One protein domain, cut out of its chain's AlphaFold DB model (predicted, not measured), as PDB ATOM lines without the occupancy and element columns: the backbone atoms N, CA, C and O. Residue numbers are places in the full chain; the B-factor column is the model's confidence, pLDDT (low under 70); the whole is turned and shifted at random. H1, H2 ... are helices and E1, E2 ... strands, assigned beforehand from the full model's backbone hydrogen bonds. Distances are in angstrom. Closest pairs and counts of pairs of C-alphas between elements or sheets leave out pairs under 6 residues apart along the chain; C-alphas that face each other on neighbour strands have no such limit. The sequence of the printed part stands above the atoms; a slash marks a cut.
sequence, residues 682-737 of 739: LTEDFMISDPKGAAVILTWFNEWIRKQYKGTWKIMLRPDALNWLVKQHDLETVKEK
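This is residues 682 to 737 of the 739 residues of the protein "Chromo domain protein" of Aspergillus sclerotialis (UniProt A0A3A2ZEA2). Long helix H2 and strand E1, which folds back from it, form an open loop, with short helix H1 at a corner by H2's first end; the second long helix, H3, leads away, and its residues 729 to 735 stick out. The 56 printed residues hold H1, H2, E1 and H3 in chain order, mostly helix. The whole is loose, with a radius of gyration of the C-alphas of 13.7 A and spans of 46 by 21 by 15 A.

H2, residues 691 to 705, and H1, residues 684 to 689, only just touch, only at the corner, with 3 pairs of C-alphas within 8 A; the closest are those of Met 687 and Ala 694, 5.5 A apart. Their tilt is steep, 58 degrees, opposite ways. The closest C-alphas of H2 and E1, residues 713 to 716, are those of Ile 705 and Trp 713, 7.0 A apart. E1 pairs with no named strand. H3, residues 721 to 735, is near H1 but apart from H2. In H1, H2 and H3 every O i to N i+4 pair is within hydrogen-bond range.

H2 is 20.8 A long and H3 20.9 A. H1 begins at C-alpha 684 (-46.339, 3.751, -30.054); H3 ends at C-alpha 735 (-35.932, -8.763, -39.763).

The C-alphas farthest apart, of Tyr 709 and Lys 737, are 46.6 A apart. The printed part has no cut, no link is long, and no printed residue is under 70 in pLDDT.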
ATOM      1  N   LEU A 682     -52.255   9.056 -29.760       94.81
ATOM      2  CA  LEU A 682     -52.022   7.820 -30.506       94.81
ATOM      3  C   LEU A 682     -50.642   7.281 -30.097       94.81
ATOM      4  O   LEU A 682     -49.623   7.919 -30.363       94.81
ATOM      5  N   THR A 683     -50.625   6.156 -29.381       95.38
ATOM      6  CA  THR A 683     -49.427   5.602 -28.726       95.38
ATOM      7  C   THR A 683     -48.574   4.751 -29.664       95.38
ATOM      8  O   THR A 683     -49.078   4.173 -30.628       95.38
ATOM      9  N   GLU A 684     -47.281   4.632 -29.355       93.50
ATOM     10  CA  GLU A 684     -46.339   3.751 -30.054       93.50
ATOM     11  C   GLU A 684     -46.845   2.311 -30.181       93.50
ATOM     12  O   GLU A 684     -46.871   1.772 -31.287       93.50
ATOM     13  N   ASP A 685     -47.306   1.718 -29.076       93.62
ATOM     14  CA  ASP A 685     -47.781   0.330 -29.041       93.62
ATOM     15  C   ASP A 685     -48.958   0.100 -29.995       93.62
ATOM     16  O   ASP A 685     -49.016  -0.928 -30.667       93.62
ATOM     17  N   PHE A 686     -49.884   1.062 -30.100       94.25
ATOM     18  CA  PHE A 686     -50.994   0.984 -31.051       94.25
ATOM     19  C   PHE A 686     -50.520   1.190 -32.497       94.25
ATOM     20  O   PHE A 686     -50.949   0.462 -33.388       94.25
ATOM     21  N   MET A 687     -49.600   2.132 -32.741       92.94
ATOM     22  CA  MET A 687     -49.031   2.355 -34.078       92.94
ATOM     23  C   MET A 687     -48.233   1.154 -34.605       92.94
ATOM     24  O   MET A 687     -48.207   0.957 -35.815       92.94
ATOM     25  N   ILE A 688     -47.617   0.357 -33.723       90.69
ATOM     26  CA  ILE A 688     -46.918  -0.887 -34.083       90.69
ATOM     27  C   ILE A 688     -47.892  -2.071 -34.194       90.69
ATOM     28  O   ILE A 688     -47.785  -2.858 -35.131       90.69
ATOM     29  N   SER A 689     -48.832  -2.235 -33.253       93.44
ATOM     30  CA  SER A 689     -49.714  -3.417 -33.232       93.44
ATOM     31  C   SER A 689     -50.863  -3.362 -34.245       93.44
ATOM     32  O   SER A 689     -51.270  -4.413 -34.742       93.44
ATOM     33  N   ASP A 690     -51.353  -2.171 -34.604       94.75
ATOM     34  CA  ASP A 690     -52.266  -1.976 -35.735       94.75
ATOM     35  C   ASP A 690     -51.904  -0.720 -36.559       94.75
ATOM     36  O   ASP A 690     -52.566   0.324 -36.471       94.75
ATOM     37  N   PRO A 691     -50.889  -0.817 -37.444       91.81
ATOM     38  CA  PRO A 691     -50.512   0.276 -38.341       91.81
ATOM     39  C   PRO A 691     -51.654   0.694 -39.284       91.81
ATOM     40  O   PRO A 691     -51.713   1.842 -39.730       91.81
ATOM     41  N   LYS A 692     -52.595  -0.218 -39.583       94.19
ATOM     42  CA  LYS A 692     -53.750   0.050 -40.452       94.19
ATOM     43  C   LYS A 692     -54.812   0.851 -39.703       94.19
ATOM     44  O   LYS A 692     -55.279   1.860 -40.226       94.19
ATOM     45  N   GLY A 693     -55.136   0.466 -38.472       96.44
ATOM     46  CA  GLY A 693     -55.983   1.233 -37.561       96.44
ATOM     47  C   GLY A 693     -55.413   2.622 -37.282       96.44
ATOM     48  O   GLY A 693     -56.141   3.609 -37.376       96.44
ATOM     49  N   ALA A 694     -54.102   2.733 -37.050       94.31
ATOM     50  CA  ALA A 694     -53.422   4.019 -36.892       94.31
ATOM     51  C   ALA A 694     -53.577   4.914 -38.140       94.31
ATOM     52  O   ALA A 694     -53.986   6.073 -38.023       94.31
ATOM     53  N   ALA A 695     -53.345   4.375 -39.343       94.25
ATOM     54  CA  ALA A 695     -53.548   5.100 -40.600       94.25
ATOM     55  C   ALA A 695     -55.017   5.506 -40.834       94.25
ATOM     56  O   ALA A 695     -55.282   6.616 -41.306       94.25
ATOM     57  N   VAL A 696     -55.981   4.657 -40.460       97.19
ATOM     58  CA  VAL A 696     -57.419   4.968 -40.518       97.19
ATOM     59  C   VAL A 696     -57.773   6.104 -39.554       97.19
ATOM     60  O   VAL A 696     -58.446   7.044 -39.971       97.19
ATOM     61  N   ILE A 697     -57.278   6.082 -38.310       95.88
ATOM     62  CA  ILE A 697     -57.502   7.150 -37.320       95.88
ATOM     63  C   ILE A 697     -56.913   8.480 -37.807       95.88
ATOM     64  O   ILE A 697     -57.595   9.504 -37.760       95.88
ATOM     65  N   LEU A 698     -55.681   8.479 -38.322       94.44
ATOM     66  CA  LEU A 698     -55.028   9.681 -38.853       94.44
ATOM     67  C   LEU A 698     -55.772  10.251 -40.074       94.44
ATOM     68  O   LEU A 698     -55.961  11.466 -40.171       94.44
ATOM     69  N   THR A 699     -56.250   9.386 -40.973       95.94
ATOM     70  CA  THR A 699     -57.043   9.784 -42.150       95.94
ATOM     71  C   THR A 699     -58.399  10.362 -41.739       95.94
ATOM     72  O   THR A 699     -58.737  11.479 -42.136       95.94
ATOM     73  N   TRP A 700     -59.137   9.657 -40.874       96.06
ATOM     74  CA  TRP A 700     -60.400  10.124 -40.299       96.06
ATOM     75  C   TRP A 700     -60.237  11.483 -39.614       96.06
ATOM     76  O   TRP A 700     -61.020  12.398 -39.872       96.06
ATOM     77  N   PHE A 701     -59.203  11.649 -38.784       94.69
ATOM     78  CA  PHE A 701     -58.962  12.896 -38.064       94.69
ATOM     79  C   PHE A 701     -58.672  14.053 -39.028       94.69
ATOM     80  O   PHE A 701     -59.241  15.130 -38.868       94.69
ATOM     81  N   ASN A 702     -57.856  13.826 -40.064       93.00
ATOM     82  CA  ASN A 702     -57.544  14.810 -41.105       93.00
ATOM     83  C   ASN A 702     -58.799  15.284 -41.870       93.00
ATOM     84  O   ASN A 702     -58.901  16.463 -42.206       93.00
ATOM     85  N   GLU A 703     -59.783  14.417 -42.114       94.44
ATOM     86  CA  GLU A 703     -61.065  14.824 -42.709       94.44
ATOM     87  C   GLU A 703     -62.023  15.482 -41.708       94.44
ATOM     88  O   GLU A 703     -62.703  16.461 -42.032       94.44
ATOM     89  N   TRP A 704     -62.101  14.943 -40.492       93.25
ATOM     90  CA  TRP A 704     -63.026  15.387 -39.455       93.25
ATOM     91  C   TRP A 704     -62.647  16.763 -38.897       93.25
ATOM     92  O   TRP A 704     -63.523  17.616 -38.744       93.25
ATOM     93  N   ILE A 705     -61.352  17.032 -38.685       92.19
ATOM     94  CA  ILE A 705     -60.855  18.308 -38.147       92.19
ATOM     95  C   ILE A 705     -61.182  19.500 -39.058       92.19
ATOM     96  O   ILE A 705     -61.413  20.602 -38.567       92.19
ATOM     97  N   ARG A 706     -61.303  19.284 -40.378       89.75
ATOM     98  CA  ARG A 706     -61.710  20.313 -41.360       89.75
ATOM     99  C   ARG A 706     -63.136  20.829 -41.131       89.75
ATOM    100  O   ARG A 706     -63.484  21.886 -41.647       89.75
ATOM    101  N   LYS A 707     -63.951  20.082 -40.378       89.56
ATOM    102  CA  LYS A 707     -65.338  20.409 -40.009       89.56
ATOM    103  C   LYS A 707     -65.443  20.988 -38.588       89.56
ATOM    104  O   LYS A 707     -66.540  21.339 -38.166       89.56
ATOM    105  N   GLN A 708     -64.331  21.074 -37.851       84.88
ATOM    106  CA  GLN A 708     -64.262  21.616 -36.491       84.88
ATOM    107  C   GLN A 708     -63.667  23.030 -36.473       84.88
ATOM    108  O   GLN A 708     -62.982  23.459 -37.403       84.88
ATOM    109  N   TYR A 709     -63.874  23.752 -35.371       80.31
ATOM    110  CA  TYR A 709     -63.181  25.017 -35.131       80.31
ATOM    111  C   TYR A 709     -61.670  24.775 -34.994       80.31
ATOM    112  O   TYR A 709     -61.232  23.944 -34.189       80.31
ATOM    113  N   LYS A 710     -60.866  25.500 -35.783       80.31
ATOM    114  CA  LYS A 710     -59.405  25.337 -35.841       80.31
ATOM    115  C   LYS A 710     -58.776  25.431 -34.445       80.31
ATOM    116  O   LYS A 710     -59.105  26.320 -33.670       80.31
ATOM    117  N   GLY A 711     -57.860  24.511 -34.144       76.69
ATOM    118  CA  GLY A 711     -57.114  24.473 -32.881       76.69
ATOM    119  C   GLY A 711     -57.839  23.835 -31.688       76.69
ATOM    120  O   GLY A 711     -57.167  23.533 -30.704       76.69
ATOM    121  N   THR A 712     -59.154  23.582 -31.770       83.69
ATOM    122  CA  THR A 712     -59.917  22.961 -30.666       83.69
ATOM    123  C   THR A 712     -59.559  21.492 -30.443       83.69
ATOM    124  O   THR A 712     -59.414  21.066 -29.303       83.69
ATOM    125  N   TRP A 713     -59.370  20.725 -31.517       88.81
ATOM    126  CA  TRP A 713     -58.967  19.321 -31.446       88.81
ATOM    127  C   TRP A 713     -57.576  19.105 -32.035       88.81
ATOM    128  O   TRP A 713     -57.206  19.726 -33.033       88.81
ATOM    129  N   LYS A 714     -56.805  18.213 -31.409       92.44
ATOM    130  CA  LYS A 714     -55.436  17.856 -31.807       92.44
ATOM    131  C   LYS A 714     -55.246  16.339 -31.725       92.44
ATOM    132  O   LYS A 714     -55.811  15.705 -30.837       92.44
ATOM    133  N   ILE A 715     -54.416  15.775 -32.597       93.12
ATOM    134  CA  ILE A 715     -53.765  14.487 -32.327       93.12
ATOM    135  C   ILE A 715     -52.419  14.776 -31.664       93.12
ATOM    136  O   ILE A 715     -51.697  15.679 -32.085       93.12
ATOM    137  N   MET A 716     -52.107  14.013 -30.621       95.19
ATOM    138  CA  MET A 716     -50.789  13.947 -30.008       95.19
ATOM    139  C   MET A 716     -50.121  12.645 -30.448       95.19
ATOM    140  O   MET A 716     -50.715  11.570 -30.366       95.19
ATOM    141  N   LEU A 717     -48.883  12.771 -30.914       93.69
ATOM    142  CA  LEU A 717     -47.972  11.670 -31.204       93.69
ATOM    143  C   LEU A 717     -46.767  11.790 -30.272       93.69
ATOM    144  O   LEU A 717     -46.543  12.842 -29.666       93.69
ATOM    145  N   ARG A 718     -45.953  10.736 -30.218       92.56
ATOM    146  CA  ARG A 718     -44.623  10.793 -29.606       92.56
ATOM    147  C   ARG A 718     -43.760  11.933 -30.190       92.56
ATOM    148  O   ARG A 718     -43.921  12.273 -31.370       92.56
ATOM    149  N   PRO A 719     -42.784  12.470 -29.436       93.44
ATOM    150  CA  PRO A 719     -41.733  13.313 -30.000       93.44
ATOM    151  C   PRO A 719     -41.007  12.607 -31.156       93.44
ATOM    152  O   PRO A 719     -40.717  11.413 -31.079       93.44
ATOM    153  N   ASP A 720     -40.725  13.344 -32.230       93.00
ATOM    154  CA  ASP A 720     -40.060  12.842 -33.443       93.00
ATOM    155  C   ASP A 720     -40.673  11.548 -34.037       93.00
ATOM    156  O   ASP A 720     -39.987  10.590 -34.406       93.00
ATOM    157  N   ALA A 721     -42.009  11.501 -34.112       91.75
ATOM    158  CA  ALA A 721     -42.753  10.347 -34.621       91.75
ATOM    159  C   ALA A 721     -42.349   9.918 -36.046       91.75
ATOM    160  O   ALA A 721     -42.353   8.725 -36.337       91.75
ATOM    161  N   LEU A 722     -41.977  10.861 -36.920       90.31
ATOM    162  CA  LEU A 722     -41.615  10.568 -38.313       90.31
ATOM    163  C   LEU A 722     -40.308   9.770 -38.409       90.31
ATOM    164  O   LEU A 722     -40.309   8.684 -38.986       90.31
ATOM    165  N   ASN A 723     -39.217  10.248 -37.802       93.38
ATOM    166  CA  ASN A 723     -37.944   9.519 -37.833       93.38
ATOM    167  C   ASN A 723     -38.024   8.197 -37.054       93.38
ATOM    168  O   ASN A 723     -37.328   7.239 -37.385       93.38
ATOM    169  N   TRP A 724     -38.870   8.125 -36.021       94.38
ATOM    170  CA  TRP A 724     -39.128   6.879 -35.302       94.38
ATOM    171  C   TRP A 724     -39.862   5.844 -36.168       94.38
ATOM    172  O   TRP A 724     -39.430   4.695 -36.187       94.38
ATOM    173  N   LEU A 725     -40.894   6.235 -36.929       89.38
ATOM    174  CA  LEU A 725     -41.579   5.339 -37.873       89.38
ATOM    175  C   LEU A 725     -40.631   4.825 -38.969       89.38
ATOM    176  O   LEU A 725     -40.644   3.632 -39.261       89.38
ATOM    177  N   VAL A 726     -39.765   5.690 -39.514       89.94
ATOM    178  CA  VAL A 726     -38.710   5.282 -40.465       89.94
ATOM    179  C   VAL A 726     -37.796   4.225 -39.835       89.94
ATOM    180  O   VAL A 726     -37.606   3.156 -40.407       89.94
ATOM    181  N   LYS A 727     -37.321   4.451 -38.602       90.50
ATOM    182  CA  LYS A 727     -36.500   3.469 -37.874       90.50
ATOM    183  C   LYS A 727     -37.229   2.147 -37.601       90.50
ATOM    184  O   LYS A 727     -36.573   1.111 -37.629       90.50
ATOM    185  N   GLN A 728     -38.544   2.145 -37.348       86.31
ATOM    186  CA  GLN A 728     -39.294   0.888 -37.199       86.31
ATOM    187  C   GLN A 728     -39.368   0.121 -38.525       86.31
ATOM    188  O   GLN A 728     -39.030  -1.057 -38.545       86.31
ATOM    189  N   HIS A 729     -39.697   0.794 -39.632       81.81
ATOM    190  CA  HIS A 729     -39.693   0.197 -40.973       81.81
ATOM    191  C   HIS A 729     -38.324  -0.401 -41.347       81.81
ATOM    192  O   HIS A 729     -38.236  -1.512 -41.872       81.81
ATOM    193  N   ASP A 730     -37.233   0.298 -41.036       85.25
ATOM    194  CA  ASP A 730     -35.882  -0.193 -41.317       85.25
ATOM    195  C   ASP A 730     -35.529  -1.412 -40.441       85.25
ATOM    196  O   ASP A 730     -34.910  -2.364 -40.915       85.25
ATOM    197  N   LEU A 731     -35.990  -1.448 -39.185       80.81
ATOM    198  CA  LEU A 731     -35.841  -2.609 -38.297       80.81
ATOM    199  C   LEU A 731     -36.731  -3.799 -38.698       80.81
ATOM    200  O   LEU A 731     -36.334  -4.945 -38.490       80.81
ATOM    201  N   GLU A 732     -37.915  -3.561 -39.259       77.00
ATOM    202  CA  GLU A 732     -38.799  -4.606 -39.789       77.00
ATOM    203  C   GLU A 732     -38.242  -5.188 -41.089       77.00
ATOM    204  O   GLU A 732     -38.031  -6.396 -41.166       77.00
ATOM    205  N   THR A 733     -37.862  -4.350 -42.054       75.94
ATOM    206  CA  THR A 733     -37.270  -4.815 -43.321       75.94
ATOM    207  C   THR A 733     -35.876  -5.436 -43.163       75.94
ATOM    208  O   THR A 733     -35.428  -6.142 -44.065       75.94
ATOM    209  N   VAL A 734     -35.176  -5.217 -42.042       76.56
ATOM    210  CA  VAL A 734     -33.983  -6.000 -41.660       76.56
ATOM    211  C   VAL A 734     -34.367  -7.368 -41.086       76.56
ATOM    212  O   VAL A 734     -33.735  -8.357 -41.447       76.56
ATOM    213  N   LYS A 735     -35.421  -7.468 -40.261       72.31
ATOM    214  CA  LYS A 735     -35.932  -8.763 -39.763       72.31
ATOM    215  C   LYS A 735     -36.462  -9.640 -40.901       72.31
ATOM    216  O   LYS A 735     -36.126 -10.816 -40.944       72.31
ATOM    217  N   GLU A 736     -37.208  -9.070 -41.847       73.12
ATOM    218  CA  GLU A 736     -37.717  -9.772 -43.042       73.12
ATOM    219  C   GLU A 736     -36.614 -10.245 -44.008       73.12
ATOM    220  O   GLU A 736     -36.874 -11.076 -44.872       73.12
ATOM    221  N   LYS A 737     -35.382  -9.733 -43.879       72.06
ATOM    222  CA  LYS A 737     -34.204 -10.177 -44.651       72.06
ATOM    223  C   LYS A 737     -33.297 -11.141 -43.878       72.06
ATOM    224  O   LYS A 737     -32.297 -11.592 -44.432       72.06
TER     225      LYS A 737